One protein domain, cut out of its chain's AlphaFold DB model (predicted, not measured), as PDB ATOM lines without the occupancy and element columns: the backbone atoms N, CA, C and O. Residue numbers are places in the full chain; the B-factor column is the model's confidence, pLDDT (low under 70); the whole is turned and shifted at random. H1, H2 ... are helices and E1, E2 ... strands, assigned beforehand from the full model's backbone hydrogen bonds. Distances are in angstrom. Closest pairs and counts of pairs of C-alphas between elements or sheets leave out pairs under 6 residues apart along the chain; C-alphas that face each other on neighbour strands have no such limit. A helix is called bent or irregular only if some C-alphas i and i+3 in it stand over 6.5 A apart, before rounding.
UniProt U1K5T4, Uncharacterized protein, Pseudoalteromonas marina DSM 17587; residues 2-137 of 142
ATOM      1  N   LYS A   2      30.267 -31.536  32.836       61.56
ATOM      2  CA  LYS A   2      30.244 -30.648  34.026       61.56
ATOM      3  C   LYS A   2      30.937 -29.286  33.819       61.56
ATOM      4  O   LYS A   2      30.388 -28.267  34.207       61.56
ATOM      5  N   ILE A   3      32.089 -29.270  33.140       70.44
ATOM      6  CA  ILE A   3      32.825 -28.030  32.811       70.44
ATOM      7  C   ILE A   3      32.018 -27.144  31.846       70.44
ATOM      8  O   ILE A   3      31.941 -25.937  32.030       70.44
ATOM      9  N   PHE A   4      31.352 -27.752  30.861       73.06
ATOM     10  CA  PHE A   4      30.535 -27.040  29.875       73.06
ATOM     11  C   PHE A   4      29.301 -26.388  30.514       73.06
ATOM     12  O   PHE A   4      29.011 -25.229  30.247       73.06
ATOM     13  N   ILE A   5      28.618 -27.103  31.417       78.50
ATOM     14  CA  ILE A   5      27.496 -26.558  32.195       78.50
ATOM     15  C   ILE A   5      27.979 -25.407  33.088       78.50
ATOM     16  O   ILE A   5      27.328 -24.370  33.147       78.50
ATOM     17  N   GLY A   6      29.149 -25.558  33.721       77.81
ATOM     18  CA  GLY A   6      29.760 -24.497  34.524       77.81
ATOM     19  C   GLY A   6      30.022 -23.216  33.726       77.81
ATOM     20  O   GLY A   6      29.645 -22.140  34.176       77.81
ATOM     21  N   ILE A   7      30.591 -23.328  32.520       84.69
ATOM     22  CA  ILE A   7      30.846 -22.178  31.635       84.69
ATOM     23  C   ILE A   7      29.531 -21.504  31.220       84.69
ATOM     24  O   ILE A   7      29.417 -20.284  31.313       84.69
ATOM     25  N   VAL A   8      28.519 -22.279  30.818       85.19
ATOM     26  CA  VAL A   8      27.217 -21.727  30.408       85.19
ATOM     27  C   VAL A   8      26.561 -20.957  31.555       85.19
ATOM     28  O   VAL A   8      26.169 -19.806  31.366       85.19
ATOM     29  N   VAL A   9      26.519 -21.528  32.762       85.50
ATOM     30  CA  VAL A   9      25.959 -20.845  33.939       85.50
ATOM     31  C   VAL A   9      26.724 -19.551  34.231       85.50
ATOM     32  O   VAL A   9      26.099 -18.505  34.401       85.50
ATOM     33  N   LEU A  10      28.060 -19.577  34.193       84.75
ATOM     34  CA  LEU A  10      28.885 -18.391  34.440       84.75
ATOM     35  C   LEU A  10      28.628 -17.277  33.412       84.75
ATOM     36  O   LEU A  10      28.461 -16.117  33.780       84.75
ATOM     37  N   THR A  11      28.550 -17.632  32.126       84.69
ATOM     38  CA  THR A  11      28.269 -16.666  31.051       84.69
ATOM     39  C   THR A  11      26.863 -16.081  31.162       84.69
ATOM     40  O   THR A  11      26.706 -14.870  31.052       84.69
ATOM     41  N   SER A  12      25.849 -16.898  31.468       81.44
ATOM     42  CA  SER A  12      24.483 -16.403  31.679       81.44
ATOM     43  C   SER A  12      24.378 -15.468  32.886       81.44
ATOM     44  O   SER A  12      23.716 -14.437  32.803       81.44
ATOM     45  N   ALA A  13      25.084 -15.777  33.978       82.06
ATOM     46  CA  ALA A  13      25.132 -14.927  35.159       82.06
ATOM     47  C   ALA A  13      25.820 -13.589  34.853       82.06
ATOM     48  O   ALA A  13      25.315 -12.539  35.244       82.06
ATOM     49  N   LEU A  14      26.925 -13.604  34.099       81.19
ATOM     50  CA  LEU A  14      27.614 -12.388  33.666       81.19
ATOM     51  C   LEU A  14      26.715 -11.508  32.782       81.19
ATOM     52  O   LEU A  14      26.623 -10.305  33.013       81.19
ATOM     53  N   ILE A  15      26.013 -12.107  31.815       81.38
ATOM     54  CA  ILE A  15      25.060 -11.392  30.953       81.38
ATOM     55  C   ILE A  15      23.938 -10.775  31.792       81.38
ATOM     56  O   ILE A  15      23.593  -9.615  31.582       81.38
ATOM     57  N   ALA A  16      23.402 -11.508  32.770       76.31
ATOM     58  CA  ALA A  16      22.376 -10.989  33.667       76.31
ATOM     59  C   ALA A  16      22.890  -9.799  34.495       76.31
ATOM     60  O   ALA A  16      22.237  -8.759  34.543       76.31
ATOM     61  N   ILE A  17      24.086  -9.901  35.087       80.31
ATOM     62  CA  ILE A  17      24.697  -8.796  35.843       80.31
ATOM     63  C   ILE A  17      24.830  -7.554  34.959       80.31
ATOM     64  O   ILE A  17      24.446  -6.465  35.378       80.31
ATOM     65  N   ILE A  18      25.312  -7.711  33.725       76.75
ATOM     66  CA  ILE A  18      25.445  -6.596  32.783       76.75
ATOM     67  C   ILE A  18      24.069  -6.020  32.419       76.75
ATOM     68  O   ILE A  18      23.892  -4.807  32.433       76.75
ATOM     69  N   ALA A  19      23.069  -6.854  32.136       76.31
ATOM     70  CA  ALA A  19      21.739  -6.396  31.730       76.31
ATOM     71  C   ALA A  19      21.001  -5.614  32.836       76.31
ATOM     72  O   ALA A  19      20.284  -4.645  32.552       76.31
ATOM     73  N   PHE A  20      21.199  -6.000  34.100       82.94
ATOM     74  CA  PHE A  20      20.464  -5.436  35.234       82.94
ATOM     75  C   PHE A  20      21.250  -4.402  36.052       82.94
ATOM     76  O   PHE A  20      20.627  -3.614  36.761       82.94
ATOM     77  N   SER A  21      22.579  -4.330  35.933       92.31
ATOM     78  CA  SER A  21      23.392  -3.340  36.652       92.31
ATOM     79  C   SER A  21      23.719  -2.123  35.791       92.31
ATOM     80  O   SER A  21      24.514  -2.191  34.852       92.31
ATOM     81  N   ASN A  22      23.165  -0.969  36.167       92.94
ATOM     82  CA  ASN A  22      23.484   0.311  35.526       92.94
ATOM     83  C   ASN A  22      24.970   0.654  35.689       92.94
ATOM     84  O   ASN A  22      25.588   1.137  34.749       92.94
ATOM     85  N   GLN A  23      25.566   0.342  36.846       93.00
ATOM     86  CA  GLN A  23      26.996   0.547  37.086       93.00
ATOM     87  C   GLN A  23      27.859  -0.284  36.128       93.00
ATOM     88  O   GLN A  23      28.823   0.233  35.567       93.00
ATOM     89  N   ALA A  24      27.503  -1.555  35.902       91.50
ATOM     90  CA  ALA A  24      28.229  -2.410  34.964       91.50
ATOM     91  C   ALA A  24      28.114  -1.891  33.524       91.50
ATOM     92  O   ALA A  24      29.102  -1.887  32.795       91.50
ATOM     93  N   GLN A  25      26.934  -1.407  33.126       93.06
ATOM     94  CA  GLN A  25      26.726  -0.816  31.799       93.06
ATOM     95  C   GLN A  25      27.552   0.453  31.607       93.06
ATOM     96  O   GLN A  25      28.273   0.552  30.623       93.06
ATOM     97  N   VAL A  26      27.514   1.383  32.564       94.56
ATOM     98  CA  VAL A  26      28.306   2.622  32.513       94.56
ATOM     99  C   VAL A  26      29.807   2.319  32.470       94.56
ATOM    100  O   VAL A  26      30.532   2.917  31.679       94.56
ATOM    101  N   PHE A  27      30.273   1.327  33.236       93.94
ATOM    102  CA  PHE A  27      31.661   0.869  33.167       93.94
ATOM    103  C   PHE A  27      32.035   0.341  31.779       93.94
ATOM    104  O   PHE A  27      33.085   0.704  31.247       93.94
ATOM    105  N   LEU A  28      31.187  -0.500  31.181       91.50
ATOM    106  CA  LEU A  28      31.425  -1.033  29.840       91.50
ATOM    107  C   LEU A  28      31.409   0.070  28.780       91.50
ATOM    108  O   LEU A  28      32.286   0.074  27.922       91.50
ATOM    109  N   LEU A  29      30.485   1.030  28.874       93.62
ATOM    110  CA  LEU A  29      30.424   2.185  27.978       93.62
ATOM    111  C   LEU A  29      31.697   3.031  28.076       93.62
ATOM    112  O   LEU A  29      32.297   3.342  27.053       93.62
ATOM    113  N   HIS A  30      32.182   3.319  29.287       93.88
ATOM    114  CA  HIS A  30      33.457   4.019  29.464       93.88
ATOM    115  C   HIS A  30      34.625   3.222  28.877       93.88
ATOM    116  O   HIS A  30      35.523   3.789  28.261       93.88
ATOM    117  N   LYS A  31      34.639   1.894  29.053       91.25
ATOM    118  CA  LYS A  31      35.684   1.050  28.463       91.25
ATOM    119  C   LYS A  31      35.652   1.092  26.941       91.25
ATOM    120  O   LYS A  31      36.705   1.284  26.345       91.25
ATOM    121  N   MET A  32      34.473   0.973  26.342       88.88
ATOM    122  CA  MET A  32      34.274   1.110  24.899       88.88
ATOM    123  C   MET A  32      34.757   2.470  24.390       88.88
ATOM    124  O   MET A  32      35.518   2.507  23.431       88.88
ATOM    125  N   TYR A  33      34.407   3.554  25.087       89.69
ATOM    126  CA  TYR A  33      34.899   4.898  24.788       89.69
ATOM    127  C   TYR A  33      36.432   4.981  24.858       89.69
ATOM    128  O   TYR A  33      37.089   5.403  23.914       89.69
ATOM    129  N   SER A  34      37.031   4.488  25.946       87.56
ATOM    130  CA  SER A  34      38.480   4.577  26.182       87.56
ATOM    131  C   SER A  34      39.349   3.791  25.193       87.56
ATOM    132  O   SER A  34      40.547   4.048  25.103       87.56
ATOM    133  N   LEU A  35      38.779   2.817  24.475       85.44
ATOM    134  CA  LEU A  35      39.503   2.046  23.463       85.44
ATOM    135  C   LEU A  35      39.705   2.837  22.159       85.44
ATOM    136  O   LEU A  35      40.576   2.465  21.371       85.44
ATOM    137  N   GLY A  36      38.952   3.926  21.948       68.88
ATOM    138  CA  GLY A  36      38.967   4.721  20.716       68.88
ATOM    139  C   GLY A  36      38.568   3.908  19.478       68.88
ATOM    140  O   GLY A  36      38.203   2.739  19.591       68.88
ATOM    141  N   SER A  37      38.674   4.508  18.284       59.97
ATOM    142  CA  SER A  37      38.394   3.926  16.946       59.97
ATOM    143  C   SER A  37      36.957   4.025  16.395       59.97
ATOM    144  O   SER A  37      36.571   3.218  15.550       59.97
ATOM    145  N   GLY A  38      36.165   5.021  16.809       62.88
ATOM    146  CA  GLY A  38      34.788   5.244  16.329       62.88
ATOM    147  C   GLY A  38      33.729   4.450  17.104       62.88
ATOM    148  O   GLY A  38      32.529   4.605  16.890       62.88
ATOM    149  N   ILE A  39      34.164   3.596  18.035       68.94
ATOM    150  CA  ILE A  39      33.304   2.918  19.016       68.94
ATOM    151  C   ILE A  39      32.898   3.891  20.140       68.94
ATOM    152  O   ILE A  39      31.861   3.708  20.776       68.94
ATOM    153  N   ASP A  40      33.691   4.936  20.358       78.44
ATOM    154  CA  ASP A  40      33.471   6.036  21.295       78.44
ATOM    155  C   ASP A  40      32.221   6.859  20.975       78.44
ATOM    156  O   ASP A  40      31.431   7.127  21.887       78.44
ATOM    157  N   ASP A  41      31.963   7.142  19.696       80.69
ATOM    158  CA  ASP A  41      30.714   7.772  19.250       80.69
ATOM    159  C   ASP A  41      29.506   6.889  19.590       80.69
ATOM    160  O   ASP A  41      28.520   7.346  20.170       80.69
ATOM    161  N   GLY A  42      29.609   5.585  19.307       86.12
ATOM    162  CA  GLY A  42      28.561   4.615  19.624       86.12
ATOM    163  C   GLY A  42      28.322   4.459  21.129       86.12
ATOM    164  O   GLY A  42      27.177   4.343  21.567       86.12
ATOM    165  N   ALA A  43      29.380   4.482  21.944       89.62
ATOM    166  CA  ALA A  43      29.272   4.428  23.400       89.62
ATOM    167  C   ALA A  43      28.575   5.680  23.956       89.62
ATOM    168  O   ALA A  43      27.673   5.566  24.789       89.62
ATOM    169  N   THR A  44      28.947   6.855  23.451       90.81
ATOM    170  CA  THR A  44      28.328   8.138  23.801       90.81
ATOM    171  C   THR A  44      26.854   8.164  23.409       90.81
ATOM    172  O   THR A  44      25.995   8.504  24.222       90.81
ATOM    173  N   GLU A  45      26.526   7.718  22.196       91.06
ATOM    174  CA  GLU A  45      25.146   7.653  21.720       91.06
ATOM    175  C   GLU A  45      24.289   6.704  22.571       91.06
ATOM    176  O   GLU A  45      23.181   7.055  22.990       91.06
ATOM    177  N   LEU A  46      24.796   5.503  22.872       91.62
ATOM    178  CA  LEU A  46      24.106   4.539  23.732       91.62
ATOM    179  C   LEU A  46      23.886   5.084  25.143       91.62
ATOM    180  O   LEU A  46      22.816   4.859  25.724       91.62
ATOM    181  N   PHE A  47      24.871   5.807  25.679       95.12
ATOM    182  CA  PHE A  47      24.755   6.481  26.961       95.12
ATOM    183  C   PHE A  47      23.644   7.538  26.931       95.12
ATOM    184  O   PHE A  47      22.712   7.455  27.732       95.12
ATOM    185  N   ILE A  48      23.684   8.473  25.974       94.44
ATOM    186  CA  ILE A  48      22.708   9.566  25.838       94.44
ATOM    187  C   ILE A  48      21.278   9.033  25.681       94.44
ATOM    188  O   ILE A  48      20.361   9.507  26.357       94.44
ATOM    189  N   ARG A  49      21.072   7.991  24.864       94.56
ATOM    190  CA  ARG A  49      19.754   7.348  24.683       94.56
ATOM    191  C   ARG A  49      19.167   6.789  25.982       94.56
ATOM    192  O   ARG A  49      17.953   6.658  26.096       94.56
ATOM    193  N   ASN A  50      20.013   6.456  26.956       94.50
ATOM    194  CA  ASN A  50      19.623   5.871  28.238       94.50
ATOM    195  C   ASN A  50      19.962   6.785  29.425       94.50
ATOM    196  O   ASN A  50      19.973   6.327  30.570       94.50
ATOM    197  N   LYS A  51      20.214   8.077  29.184       93.88
ATOM    198  CA  LYS A  51      20.819   8.982  30.168       93.88
ATOM    199  C   LYS A  51      20.045   9.068  31.489       93.88
ATOM    200  O   LYS A  51      20.643   9.028  32.561       93.88
ATOM    201  N   HIS A  52      18.712   9.017  31.433       93.38
ATOM    202  CA  HIS A  52      17.844   8.973  32.619       93.38
ATOM    203  C   HIS A  52      18.107   7.762  33.530       93.38
ATOM    204  O   HIS A  52      18.052   7.880  34.751       93.38
ATOM    205  N   ARG A  53      18.421   6.595  32.952       94.25
ATOM    206  CA  ARG A  53      18.734   5.364  33.695       94.25
ATOM    207  C   ARG A  53      20.111   5.441  34.361       94.25
ATOM    208  O   ARG A  53      20.321   4.824  35.405       94.25
ATOM    209  N   TYR A  54      21.046   6.161  33.748       96.06
ATOM    210  CA  TYR A  54      22.437   6.239  34.196       96.06
ATOM    211  C   TYR A  54      22.731   7.429  35.105       96.06
ATOM    212  O   TYR A  54      23.752   7.409  35.787       96.06
ATOM    213  N   LYS A  55      21.825   8.409  35.189       96.25
ATOM    214  CA  LYS A  55      21.960   9.604  36.030       96.25
ATOM    215  C   LYS A  55      22.455   9.306  37.449       96.25
ATOM    216  O   LYS A  55      23.441   9.890  37.885       96.25
ATOM    217  N   SER A  56      21.818   8.370  38.157       96.88
ATOM    218  CA  SER A  56      22.201   8.033  39.538       96.88
ATOM    219  C   SER A  56      23.623   7.481  39.650       96.88
ATOM    220  O   SER A  56      24.316   7.748  40.627       96.88
ATOM    221  N   VAL A  57      24.083   6.751  38.632       97.31
ATOM    222  CA  VAL A  57      25.460   6.257  38.563       97.31
ATOM    223  C   VAL A  57      26.426   7.415  38.326       97.31
ATOM    224  O   VAL A  57      27.469   7.464  38.964       97.31
ATOM    225  N   VAL A  58      26.088   8.372  37.456       97.69
ATOM    226  CA  VAL A  58      26.938   9.553  37.225       97.69
ATOM    227  C   VAL A  58      27.062  10.407  38.482       97.69
ATOM    228  O   VAL A  58      28.178  10.783  38.833       97.69
ATOM    229  N   LEU A  59      25.968  10.632  39.216       97.88
ATOM    230  CA  LEU A  59      26.007  11.316  40.516       97.88
ATOM    231  C   LEU A  59      26.949  10.624  41.508       97.88
ATOM    232  O   LEU A  59      27.676  11.292  42.239       97.88
ATOM    233  N   GLU A  60      26.981   9.290  41.521       97.06
ATOM    234  CA  GLU A  60      27.931   8.540  42.345       97.06
ATOM    235  C   GLU A  60      29.380   8.749  41.876       97.06
ATOM    236  O   GLU A  60      30.266   9.000  42.696       97.06
ATOM    237  N   LEU A  61      29.623   8.667  40.563       97.62
ATOM    238  CA  LEU A  61      30.946   8.837  39.957       97.62
ATOM    239  C   LEU A  61      31.511  10.247  40.176       97.62
ATOM    240  O   LEU A  61      32.716  10.390  40.370       97.62
ATOM    241  N   LEU A  62      30.657  11.275  40.198       97.25
ATOM    242  CA  LEU A  62      31.035  12.664  40.479       97.25
ATOM    243  C   LEU A  62      31.670  12.849  41.867       97.25
ATOM    244  O   LEU A  62      32.432  13.788  42.060       97.25
ATOM    245  N   ASN A  63      31.456  11.925  42.809       95.94
ATOM    246  CA  ASN A  63      32.121  11.944  44.118       95.94
ATOM    247  C   ASN A  63      33.542  11.343  44.096       95.94
ATOM    248  O   ASN A  63      34.083  10.989  45.144       95.94
ATOM    249  N   ALA A  64      34.146  11.142  42.923       95.31
ATOM    250  CA  ALA A  64      35.506  10.626  42.824       95.31
ATOM    251  C   ALA A  64      36.520  11.590  43.456       95.31
ATOM    252  O   ALA A  64      36.648  12.728  43.036       95.31
ATOM    253  N   GLU A  65      37.314  11.100  44.406       94.44
ATOM    254  CA  GLU A  65      38.286  11.936  45.127       94.44
ATOM    255  C   GLU A  65      39.608  12.130  44.362       94.44
ATOM    256  O   GLU A  65      40.367  13.069  44.618       94.44
ATOM    257  N   THR A  66      39.916  11.213  43.438       93.44
ATOM    258  CA  THR A  66      41.229  11.105  42.789       93.44
ATOM    259  C   THR A  66      41.122  11.112  41.257       93.44
ATOM    260  O   THR A  66      40.446  10.252  40.684       93.44
ATOM    261  N   PRO A  67      41.827  12.035  40.569       86.69
ATOM    262  CA  PRO A  67      41.596  12.373  39.158       86.69
ATOM    263  C   PRO A  67      42.008  11.283  38.159       86.69
ATOM    264  O   PRO A  67      41.533  11.270  37.030       86.69
ATOM    265  N   ASN A  68      42.859  10.339  38.568       89.19
ATOM    266  CA  ASN A  68      43.388   9.283  37.695       89.19
ATOM    267  C   ASN A  68      42.729   7.920  37.941       89.19
ATOM    268  O   ASN A  68      43.312   6.873  37.663       89.19
ATOM    269  N   THR A  69      41.524   7.919  38.508       92.81
ATOM    270  CA  THR A  69      40.734   6.700  38.684       92.81
ATOM    271  C   THR A  69      39.708   6.560  37.578       92.81
ATOM    272  O   THR A  69      39.253   7.550  37.010       92.81
ATOM    273  N   TYR A  70      39.268   5.323  37.343       92.06
ATOM    274  CA  TYR A  70      38.100   5.058  36.501       92.06
ATOM    275  C   TYR A  70      36.910   5.942  36.894       92.06
ATOM    276  O   TYR A  70      36.231   6.457  36.018       92.06
ATOM    277  N   LYS A  71      36.670   6.138  38.200       94.19
ATOM    278  CA  LYS A  71      35.525   6.924  38.662       94.19
ATOM    279  C   LYS A  71      35.612   8.377  38.201       94.19
ATOM    280  O   LYS A  71      34.638   8.874  37.657       94.19
ATOM    281  N   ALA A  72      36.774   9.012  38.368       94.69
ATOM    282  CA  ALA A  72      36.979  10.389  37.924       94.69
ATOM    283  C   ALA A  72      36.944  10.515  36.396       94.69
ATOM    284  O   ALA A  72      36.284  11.392  35.864       94.69
ATOM    285  N   GLN A  73      37.592   9.604  35.669       94.19
ATOM    286  CA  GLN A  73      37.584   9.638  34.202       94.19
ATOM    287  C   GLN A  73      36.175   9.437  33.629       94.19
ATOM    288  O   GLN A  73      35.755  10.161  32.730       94.19
ATOM    289  N   ALA A  74      35.418   8.488  34.186       95.00
ATOM    290  CA  ALA A  74      34.036   8.258  33.796       95.00
ATOM    291  C   ALA A  74      33.120   9.415  34.210       95.00
ATOM    292  O   ALA A  74      32.185   9.719  33.474       95.00
ATOM    293  N   SER A  75      33.371  10.065  35.353       96.12
ATOM    294  CA  SER A  75      32.587  11.230  35.760       96.12
ATOM    295  C   SER A  75      32.838  12.423  34.851       96.12
ATOM    296  O   SER A  75      31.867  13.047  34.454       96.12
ATOM    297  N   PHE A  76      34.086  12.687  34.456       94.94
ATOM    298  CA  PHE A  76      34.424  13.737  33.492       94.94
ATOM    299  C   PHE A  76      33.658  13.559  32.181       94.94
ATOM    300  O   PHE A  76      32.938  14.459  31.769       94.94
ATOM    301  N   LEU A  77      33.721  12.362  31.594       93.94
ATOM    302  CA  LEU A  77      33.018  12.053  30.350       93.94
ATOM    303  C   LEU A  77      31.491  12.139  30.494       93.94
ATOM    304  O   LEU A  77      30.818  12.858  29.762       93.94
ATOM    305  N   PHE A  78      30.914  11.361  31.411       96.12
ATOM    306  CA  PHE A  78      29.458  11.212  31.476       96.12
ATOM    307  C   PHE A  78      28.757  12.365  32.189       96.12
ATOM    308  O   PHE A  78      27.574  12.589  31.946       96.12
ATOM    309  N   GLY A  79      29.463  13.083  33.063       96.25
ATOM    310  CA  GLY A  79      28.978  14.316  33.671       96.25
ATOM    311  C   GLY A  79      28.868  15.431  32.638       96.25
ATOM    312  O   GLY A  79      27.837  16.093  32.599       96.25
ATOM    313  N   GLU A  80      29.849  15.569  31.738       94.31
ATOM    314  CA  GLU A  80      29.779  16.526  30.626       94.31
ATOM    315  C   GLU A  80      28.575  16.245  29.709       94.31
ATOM    316  O   GLU A  80      27.780  17.136  29.411       94.31
ATOM    317  N   LEU A  81      28.354  14.973  29.360       94.44
ATOM    318  CA  LEU A  81      27.197  14.520  28.572       94.44
ATOM    319  C   LEU A  81      25.832  14.739  29.254       94.44
ATOM    320  O   LEU A  81      24.791  14.588  28.610       94.44
ATOM    321  N   LEU A  82      25.829  15.049  30.550       96.38
ATOM    322  CA  LEU A  82      24.648  15.308  31.367       96.38
ATOM    323  C   LEU A  82      24.604  16.736  31.923       96.38
ATOM    324  O   LEU A  82      23.812  16.999  32.824       96.38
ATOM    325  N   LEU A  83      25.405  17.668  31.398       93.50
ATOM    326  CA  LEU A  83      25.406  19.063  31.862       93.50
ATOM    327  C   LEU A  83      24.048  19.761  31.729       93.50
ATOM    328  O   LEU A  83      23.811  20.748  32.421       93.50
ATOM    329  N   ASP A  84      23.171  19.264  30.852       94.19
ATOM    330  CA  ASP A  84      21.804  19.759  30.687       94.19
ATOM    331  C   ASP A  84      20.844  19.297  31.799       94.19
ATOM    332  O   ASP A  84      19.743  19.836  31.921       94.19
ATOM    333  N   ASP A  85      21.231  18.309  32.614       96.88
ATOM    334  CA  ASP A  85      20.454  17.862  33.770       96.88
ATOM    335  C   ASP A  85      20.714  18.777  34.985       96.88
ATOM    336  O   ASP A  85      21.861  18.891  35.422       96.88
ATOM    337  N   PRO A  86      19.674  19.385  35.590       96.81
ATOM    338  CA  PRO A  86      19.851  20.361  36.667       96.81
ATOM    339  C   PRO A  86      20.590  19.834  37.903       96.81
ATOM    340  O   PRO A  86      21.356  20.568  38.514       96.81
ATOM    341  N   GLU A  87      20.380  18.571  38.276       97.69
ATOM    342  CA  GLU A  87      20.985  17.994  39.486       97.69
ATOM    343  C   GLU A  87      22.462  17.659  39.256       97.69
ATOM    344  O   GLU A  87      23.299  17.820  40.144       97.69
ATOM    345  N   ILE A  88      22.793  17.203  38.044       97.69
ATOM    346  CA  ILE A  88      24.182  17.003  37.625       97.69
ATOM    347  C   ILE A  88      24.898  18.351  37.556       97.69
ATOM    348  O   ILE A  88      26.010  18.466  38.069       97.69
ATOM    349  N   HIS A  89      24.250  19.361  36.974       97.56
ATOM    350  CA  HIS A  89      24.784  20.712  36.867       97.56
ATOM    351  C   HIS A  89      25.105  21.307  38.242       97.56
ATOM    352  O   HIS A  89      26.253  21.657  38.495       97.56
ATOM    353  N   GLU A  90      24.136  21.314  39.164       98.12
ATOM    354  CA  GLU A  90      24.315  21.803  40.540       98.12
ATOM    355  C   GLU A  90      25.458  21.066  41.259       98.12
ATOM    356  O   GLU A  90      26.294  21.670  41.937       98.12
ATOM    357  N   LYS A  91      25.555  19.742  41.075       98.06
ATOM    358  CA  LYS A  91      26.642  18.955  41.665       98.06
ATOM    359  C   LYS A  91      28.010  19.323  41.082       98.06
ATOM    360  O   LYS A  91      28.993  19.349  41.820       98.06
ATOM    361  N   ILE A  92      28.091  19.580  39.780       97.81
ATOM    362  CA  ILE A  92      29.324  20.001  39.104       97.81
ATOM    363  C   ILE A  92      29.731  21.412  39.549       97.81
ATOM    364  O   ILE A  92      30.916  21.626  39.809       97.81
ATOM    365  N   GLU A  93      28.782  22.337  39.721       97.69
ATOM    366  CA  GLU A  93      29.033  23.668  40.291       97.69
ATOM    367  C   GLU A  93      29.661  23.561  41.688       97.69
ATOM    368  O   GLU A  93      30.729  24.130  41.925       97.69
ATOM    369  N   ASP A  94      29.078  22.757  42.584       98.00
ATOM    370  CA  ASP A  94      29.637  22.497  43.919       98.00
ATOM    371  C   ASP A  94      31.070  21.942  43.843       98.00
ATOM    372  O   ASP A  94      31.989  22.457  44.488       98.00
ATOM    373  N   ILE A  95      31.301  20.928  43.004       97.62
ATOM    374  CA  ILE A  95      32.625  20.316  42.827       97.62
ATOM    375  C   ILE A  95      33.643  21.332  42.290       97.62
ATOM    376  O   ILE A  95      34.788  21.343  42.751       97.62
ATOM    377  N   SER A  96      33.242  22.196  41.355       96.56
ATOM    378  CA  SER A  96      34.109  23.204  40.727       96.56
ATOM    379  C   SER A  96      34.647  24.255  41.705       96.56
ATOM    380  O   SER A  96      35.663  24.892  41.428       96.56
ATOM    381  N   VAL A  97      34.024  24.391  42.879       96.12
ATOM    382  CA  VAL A  97      34.443  25.326  43.932       96.12
ATOM    383  C   VAL A  97      35.041  24.585  45.127       96.12
ATOM    384  O   VAL A  97      36.105  24.954  45.626       96.12
ATOM    385  N   ASN A  98      34.392  23.510  45.574       96.81
ATOM    386  CA  ASN A  98      34.630  22.930  46.895       96.81
ATOM    387  C   ASN A  98      35.476  21.653  46.877       96.81
ATOM    388  O   ASN A  98      35.925  21.202  47.934       96.81
ATOM    389  N   HIS A  99      35.727  21.046  45.711       96.56
ATOM    390  CA  HIS A  99      36.426  19.767  45.678       96.56
ATOM    391  C   HIS A  99      37.882  19.901  46.182       96.56
ATOM    392  O   HIS A  99      38.628  20.775  45.716       96.56
ATOM    393  N   PRO A 100      38.334  19.031  47.112       95.31
ATOM    394  CA  PRO A 100      39.651  19.158  47.742       95.31
ATOM    395  C   PRO A 100      40.797  18.925  46.752       95.31
ATOM    396  O   PRO A 100      41.862  19.534  46.854       95.31
ATOM    397  N   ASN A 101      40.583  18.053  45.766       96.50
ATOM    398  CA  ASN A 101      41.547  17.836  44.698       96.50
ATOM    399  C   ASN A 101      41.454  18.949  43.642       96.50
ATOM    400  O   ASN A 101      40.452  19.032  42.929       96.50
ATOM    401  N   LYS A 102      42.528  19.739  43.502       94.88
ATOM    402  CA  LYS A 102      42.619  20.849  42.541       94.88
ATOM    403  C   LYS A 102      42.390  20.418  41.090       94.88
ATOM    404  O   LYS A 102      41.749  21.148  40.353       94.88
ATOM    405  N   GLN A 103      42.885  19.253  40.668       94.56
ATOM    406  CA  GLN A 103      42.743  18.809  39.278       94.56
ATOM    407  C   GLN A 103      41.277  18.532  38.924       94.56
ATOM    408  O   GLN A 103      40.819  18.947  37.868       94.56
ATOM    409  N   ILE A 104      40.543  17.867  39.821       95.81
ATOM    410  CA  ILE A 104      39.105  17.608  39.644       95.81
ATOM    411  C   ILE A 104      38.326  18.920  39.667       95.81
ATOM    412  O   ILE A 104      37.509  19.164  38.786       95.81
ATOM    413  N   ARG A 105      38.625  19.780  40.646       96.00
ATOM    414  CA  ARG A 105      38.000  21.096  40.778       96.00
ATOM    415  C   ARG A 105      38.173  21.931  39.507       96.00
ATOM    416  O   ARG A 105      37.193  22.400  38.943       96.00
ATOM    417  N   CYS A 106      39.410  22.054  39.030       94.94
ATOM    418  CA  CYS A 106      39.726  22.856  37.854       94.94
ATOM    419  C   CYS A 106      39.194  22.273  36.554       94.94
ATOM    420  O   CYS A 106      38.797  23.041  35.689       94.94
ATOM    421  N   PHE A 107      39.136  20.945  36.421       94.44
ATOM    422  CA  PHE A 107      38.473  20.333  35.274       94.44
ATOM    423  C   PHE A 107      37.017  20.802  35.174       94.44
ATOM    424  O   PHE A 107      36.607  21.321  34.142       94.44
ATOM    425  N   TRP A 108      36.252  20.682  36.261       96.06
ATOM    426  CA  TRP A 108      34.842  21.070  36.258       96.06
ATOM    427  C   TRP A 108      34.632  22.577  36.142       96.06
ATOM    428  O   TRP A 108      33.717  23.002  35.443       96.06
ATOM    429  N   PHE A 109      35.503  23.384  36.751       95.94
ATOM    430  CA  PHE A 109      35.501  24.832  36.549       95.94
ATOM    431  C   PHE A 109      35.680  25.191  35.067       95.94
ATOM    432  O   PHE A 109      34.903  25.966  34.523       95.94
ATOM    433  N   ASP A 110      36.669  24.593  34.398       94.38
ATOM    434  CA  ASP A 110      36.960  24.859  32.988       94.38
ATOM    435  C   ASP A 110      35.818  24.416  32.059       94.38
ATOM    436  O   ASP A 110      35.546  25.076  31.053       94.38
ATOM    437  N   VAL A 111      35.146  23.308  32.392       92.62
ATOM    438  CA  VAL A 111      33.948  22.840  31.681       92.62
ATOM    439  C   VAL A 111      32.815  23.865  31.807       92.62
ATOM    440  O   VAL A 111      32.214  24.227  30.797       92.62
ATOM    441  N   LEU A 112      32.558  24.382  33.014       93.62
ATOM    442  CA  LEU A 112      31.518  25.389  33.252       93.62
ATOM    443  C   LEU A 112      31.854  26.764  32.643       93.62
ATOM    444  O   LEU A 112      30.955  27.441  32.148       93.62
ATOM    445  N   ASP A 113      33.129  27.171  32.628       92.50
ATOM    446  CA  ASP A 113      33.590  28.435  32.014       92.50
ATOM    447  C   ASP A 113      33.658  28.357  30.473       92.50
ATOM    448  O   ASP A 113      33.945  29.349  29.799       92.50
ATOM    449  N   GLY A 114      33.403  27.183  29.883       86.69
ATOM    450  CA  GLY A 114      33.450  26.989  28.435       86.69
ATOM    451  C   GLY A 114      34.859  27.169  27.865       86.69
ATOM    452  O   GLY A 114      35.035  27.800  26.815       86.69
ATOM    453  N   ARG A 115      35.878  26.635  28.562       85.75
ATOM    454  CA  ARG A 115      37.295  26.708  28.160       85.75
ATOM    455  C   ARG A 115      37.527  26.213  26.735       85.75
ATOM    456  O   ARG A 115      38.343  26.791  26.013       85.75
ATOM    457  N   PHE A 116      36.838  25.140  26.356       81.00
ATOM    458  CA  PHE A 116      36.931  24.537  25.035       81.00
ATOM    459  C   PHE A 116      35.757  24.993  24.174       81.00
ATOM    460  O   PHE A 116      34.606  24.660  24.446       81.00
ATOM    461  N   GLU A 117      36.052  25.742  23.115       79.31
ATOM    462  CA  GLU A 117      35.058  26.162  22.126       79.31
ATOM    463  C   GLU A 117      35.344  25.482  20.788       79.31
ATOM    464  O   GLU A 117      36.480  25.480  20.309       79.31
ATOM    465  N   HIS A 118      34.314  24.891  20.184       77.38
ATOM    466  CA  HIS A 118      34.413  24.309  18.851       77.38
ATOM    467  C   HIS A 118      34.113  25.394  17.819       77.38
ATOM    468  O   HIS A 118      32.968  25.808  17.660       77.38
ATOM    469  N   GLU A 119      35.131  25.841  17.091       81.12
ATOM    470  CA  GLU A 119      34.951  26.787  15.995       81.12
ATOM    471  C   GLU A 119      34.920  26.067  14.652       81.12
ATOM    472  O   GLU A 119      35.833  25.312  14.312       81.12
ATOM    473  N   LEU A 120      33.878  26.327  13.865       80.12
ATOM    474  CA  LEU A 120      33.750  25.811  12.506       80.12
ATOM    475  C   LEU A 120      34.783  26.487  11.594       80.12
ATOM    476  O   LEU A 120      34.754  27.701  11.405       80.12
ATOM    477  N   ILE A 121      35.669  25.698  10.989       82.69
ATOM    478  CA  ILE A 121      36.696  26.199  10.061       82.69
ATOM    479  C   ILE A 121      36.316  25.926   8.604       82.69
ATOM    480  O   ILE A 121      36.744  26.647   7.704       82.69
ATOM    481  N   ALA A 122      35.540  24.871   8.343       78.44
ATOM    482  CA  ALA A 122      35.106  24.520   6.994       78.44
ATOM    483  C   ALA A 122      33.782  23.746   6.997       78.44
ATOM    484  O   ALA A 122      33.532  22.930   7.882       78.44
ATOM    485  N   GLY A 123      32.963  23.966   5.964       73.44
ATOM    486  CA  GLY A 123      31.631  23.370   5.821       73.44
ATOM    487  C   GLY A 123      30.515  24.267   6.364       73.44
ATOM    488  O   GLY A 123      30.709  25.460   6.586       73.44
ATOM    489  N   SER A 124      29.331  23.691   6.553       72.38
ATOM    490  CA  SER A 124      28.211  24.305   7.281       72.38
ATOM    491  C   SER A 124      27.744  23.357   8.381       72.38
ATOM    492  O   SER A 124      27.860  22.143   8.220       72.38
ATOM    493  N   GLU A 125      27.160  23.872   9.465       62.12
ATOM    494  CA  GLU A 125      26.604  23.031  10.545       62.12
ATOM    495  C   GLU A 125      25.545  22.035  10.045       62.12
ATOM    496  O   GLU A 125      25.364  20.959  10.602       62.12
ATOM    497  N   SER A 126      24.868  22.366   8.943       64.31
ATOM    498  CA  SER A 126      23.899  21.499   8.268       64.31
ATOM    499  C   SER A 126      24.523  20.438   7.346       64.31
ATOM    500  O   SER A 126      23.801  19.608   6.789       64.31
ATOM    501  N   SER A 127      25.841  20.465   7.133       57.94
ATOM    502  CA  SER A 127      26.545  19.560   6.222       57.94
ATOM    503  C   SER A 127      27.098  18.336   6.954       57.94
ATOM    504  O   SER A 127      27.572  18.423   8.080       57.94
ATOM    505  N   LYS A 128      27.108  17.179   6.280       59.25
ATOM    506  CA  LYS A 128      27.667  15.921   6.820       59.25
ATOM    507  C   LYS A 128      29.185  15.957   7.060       59.25
ATOM    508  O   LYS A 128      29.724  15.010   7.616       59.25
ATOM    509  N   PHE A 129      29.863  17.011   6.607       60.78
ATOM    510  CA  PHE A 129      31.310  17.181   6.695       60.78
ATOM    511  C   PHE A 129      31.622  18.609   7.156       60.78
ATOM    512  O   PHE A 129      32.176  19.416   6.412       60.78
ATOM    513  N   ALA A 130      31.211  18.927   8.381       73.31
ATOM    514  CA  ALA A 130      31.649  20.120   9.086       73.31
ATOM    515  C   ALA A 130      32.989  19.829   9.777       73.31
ATOM    516  O   ALA A 130      33.153  18.796  10.426       73.31
ATOM    517  N   THR A 131      33.966  20.716   9.600       75.75
ATOM    518  CA  THR A 131      35.281  20.615  10.242       75.75
ATOM    519  C   THR A 131      35.401  21.691  11.303       75.75
ATOM    520  O   THR A 131      35.265  22.877  10.996       75.75
ATOM    521  N   TYR A 132      35.706  21.276  12.528       78.62
ATOM    522  CA  TYR A 132      35.866  22.159  13.676       78.62
ATOM    523  C   TYR A 132      37.315  22.149  14.168       78.62
ATOM    524  O   TYR A 132      37.998  21.128  14.076       78.62
ATOM    525  N   VAL A 133      37.777  23.272  14.717       82.12
ATOM    526  CA  VAL A 133      38.945  23.323  15.605       82.12
ATOM    527  C   VAL A 133      38.462  23.542  17.022       82.12
ATOM    528  O   VAL A 133      37.605  24.385  17.274       82.12
ATOM    529  N   VAL A 134      39.052  22.803  17.953       81.25
ATOM    530  CA  VAL A 134      38.903  23.091  19.376       81.25
ATOM    531  C   VAL A 134      39.849  24.236  19.719       81.25
ATOM    532  O   VAL A 134      41.070  24.083  19.636       81.25
ATOM    533  N   LYS A 135      39.298  25.390  20.096       83.81
ATOM    534  CA  LYS A 135      40.069  26.474  20.703       83.81
ATOM    535  C   LYS A 135      40.110  26.290  22.211       83.81
ATOM    536  O   LYS A 135      39.073  26.277  22.867       83.81
ATOM    537  N   ASP A 136      41.323  26.192  22.744       85.75
ATOM    538  CA  ASP A 136      41.581  26.253  24.179       85.75
ATOM    539  C   ASP A 136      41.774  27.721  24.592       85.75
ATOM    540  O   ASP A 136      42.740  28.368  24.180       85.75
ATOM    541  N   LYS A 137      40.848  28.256  25.394       85.75
ATOM    542  CA  LYS A 137      40.914  29.629  25.933       85.75
ATOM    543  C   LYS A 137      41.853  29.767  27.136       85.75
ATOM    544  O   LYS A 137      42.025  30.873  27.651       85.75
TER     545      LYS A 137
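AT A GLANCE: This is residues 2 to 137 of the 142 residues of an uncharacterized protein of Pseudoalteromonas marina DSM 17587 (UniProt U1K5T4). Six helices make the body: H4 and H5 lie between two helical hairpins, H2-H3 and H6-H7. At one end residues 2 to 16 of H1 stick out as a long arm, and at the other the two-stranded antiparallel hairpin E1-E2 extends beyond H7. The 136 printed residues hold seven named helices, then two strands; the class is mostly helix. The whole is loose, with a radius of gyration of the C-alphas of 18.1 A and spans of 62 by 42 by 25 A.

IN THESE COORDINATES: H1, residues 2 to 20, begins at C-alpha 2 (30.244, -30.648, 34.026) and is 27.1 A long. H2 is residues 22 to 34, 18.2 A; H3, 39 to 49; H4, 51 to 61, irregular, with C-alphas 53 and 56 7.3 A apart; H5, 70 to 80; H6, 86 to 98, 18.2 A; H7, 102 to 112. E1, residues 116 to 122, spans 18.1 A, and E2, residues 131 to 136, ends at C-alpha 136 (41.581, 26.253, 24.179).

HOW THE PARTS SIT: H1 and H2 touch only at the corner, closest at the C-alphas of Ile 18 and Ala 24, 5.5 A. H2 and H3 touch at Tyr 33 and Asp 40, C-alphas 3.9 A apart. H4 touches H2 at Gln 23 and Val 57, C-alphas 6.1 A apart, about perpendicular at 84 degrees. H4 and H5 touch at Leu 61 and Ser 75, C-alphas 5.1 A apart. H6 and H7 touch at Ser 96 and Arg 105, C-alphas 4.4 A apart. In E1 and E2, N 119 and O 133 are 2.9 A apart, within hydrogen-bond range. Every O i to N i+4 pair is within range in H1, H2, H3, H5, H6 and H7; in H4, 5 of 7.

THE WHOLE: The C-alphas of Lys 2 and Ile 121, the two farthest apart, are 62.0 A apart. The printed part has no cut and no long link. The model's pLDDT is under 70 at residue 2, residues 36 to 39 and residues 125 to 129.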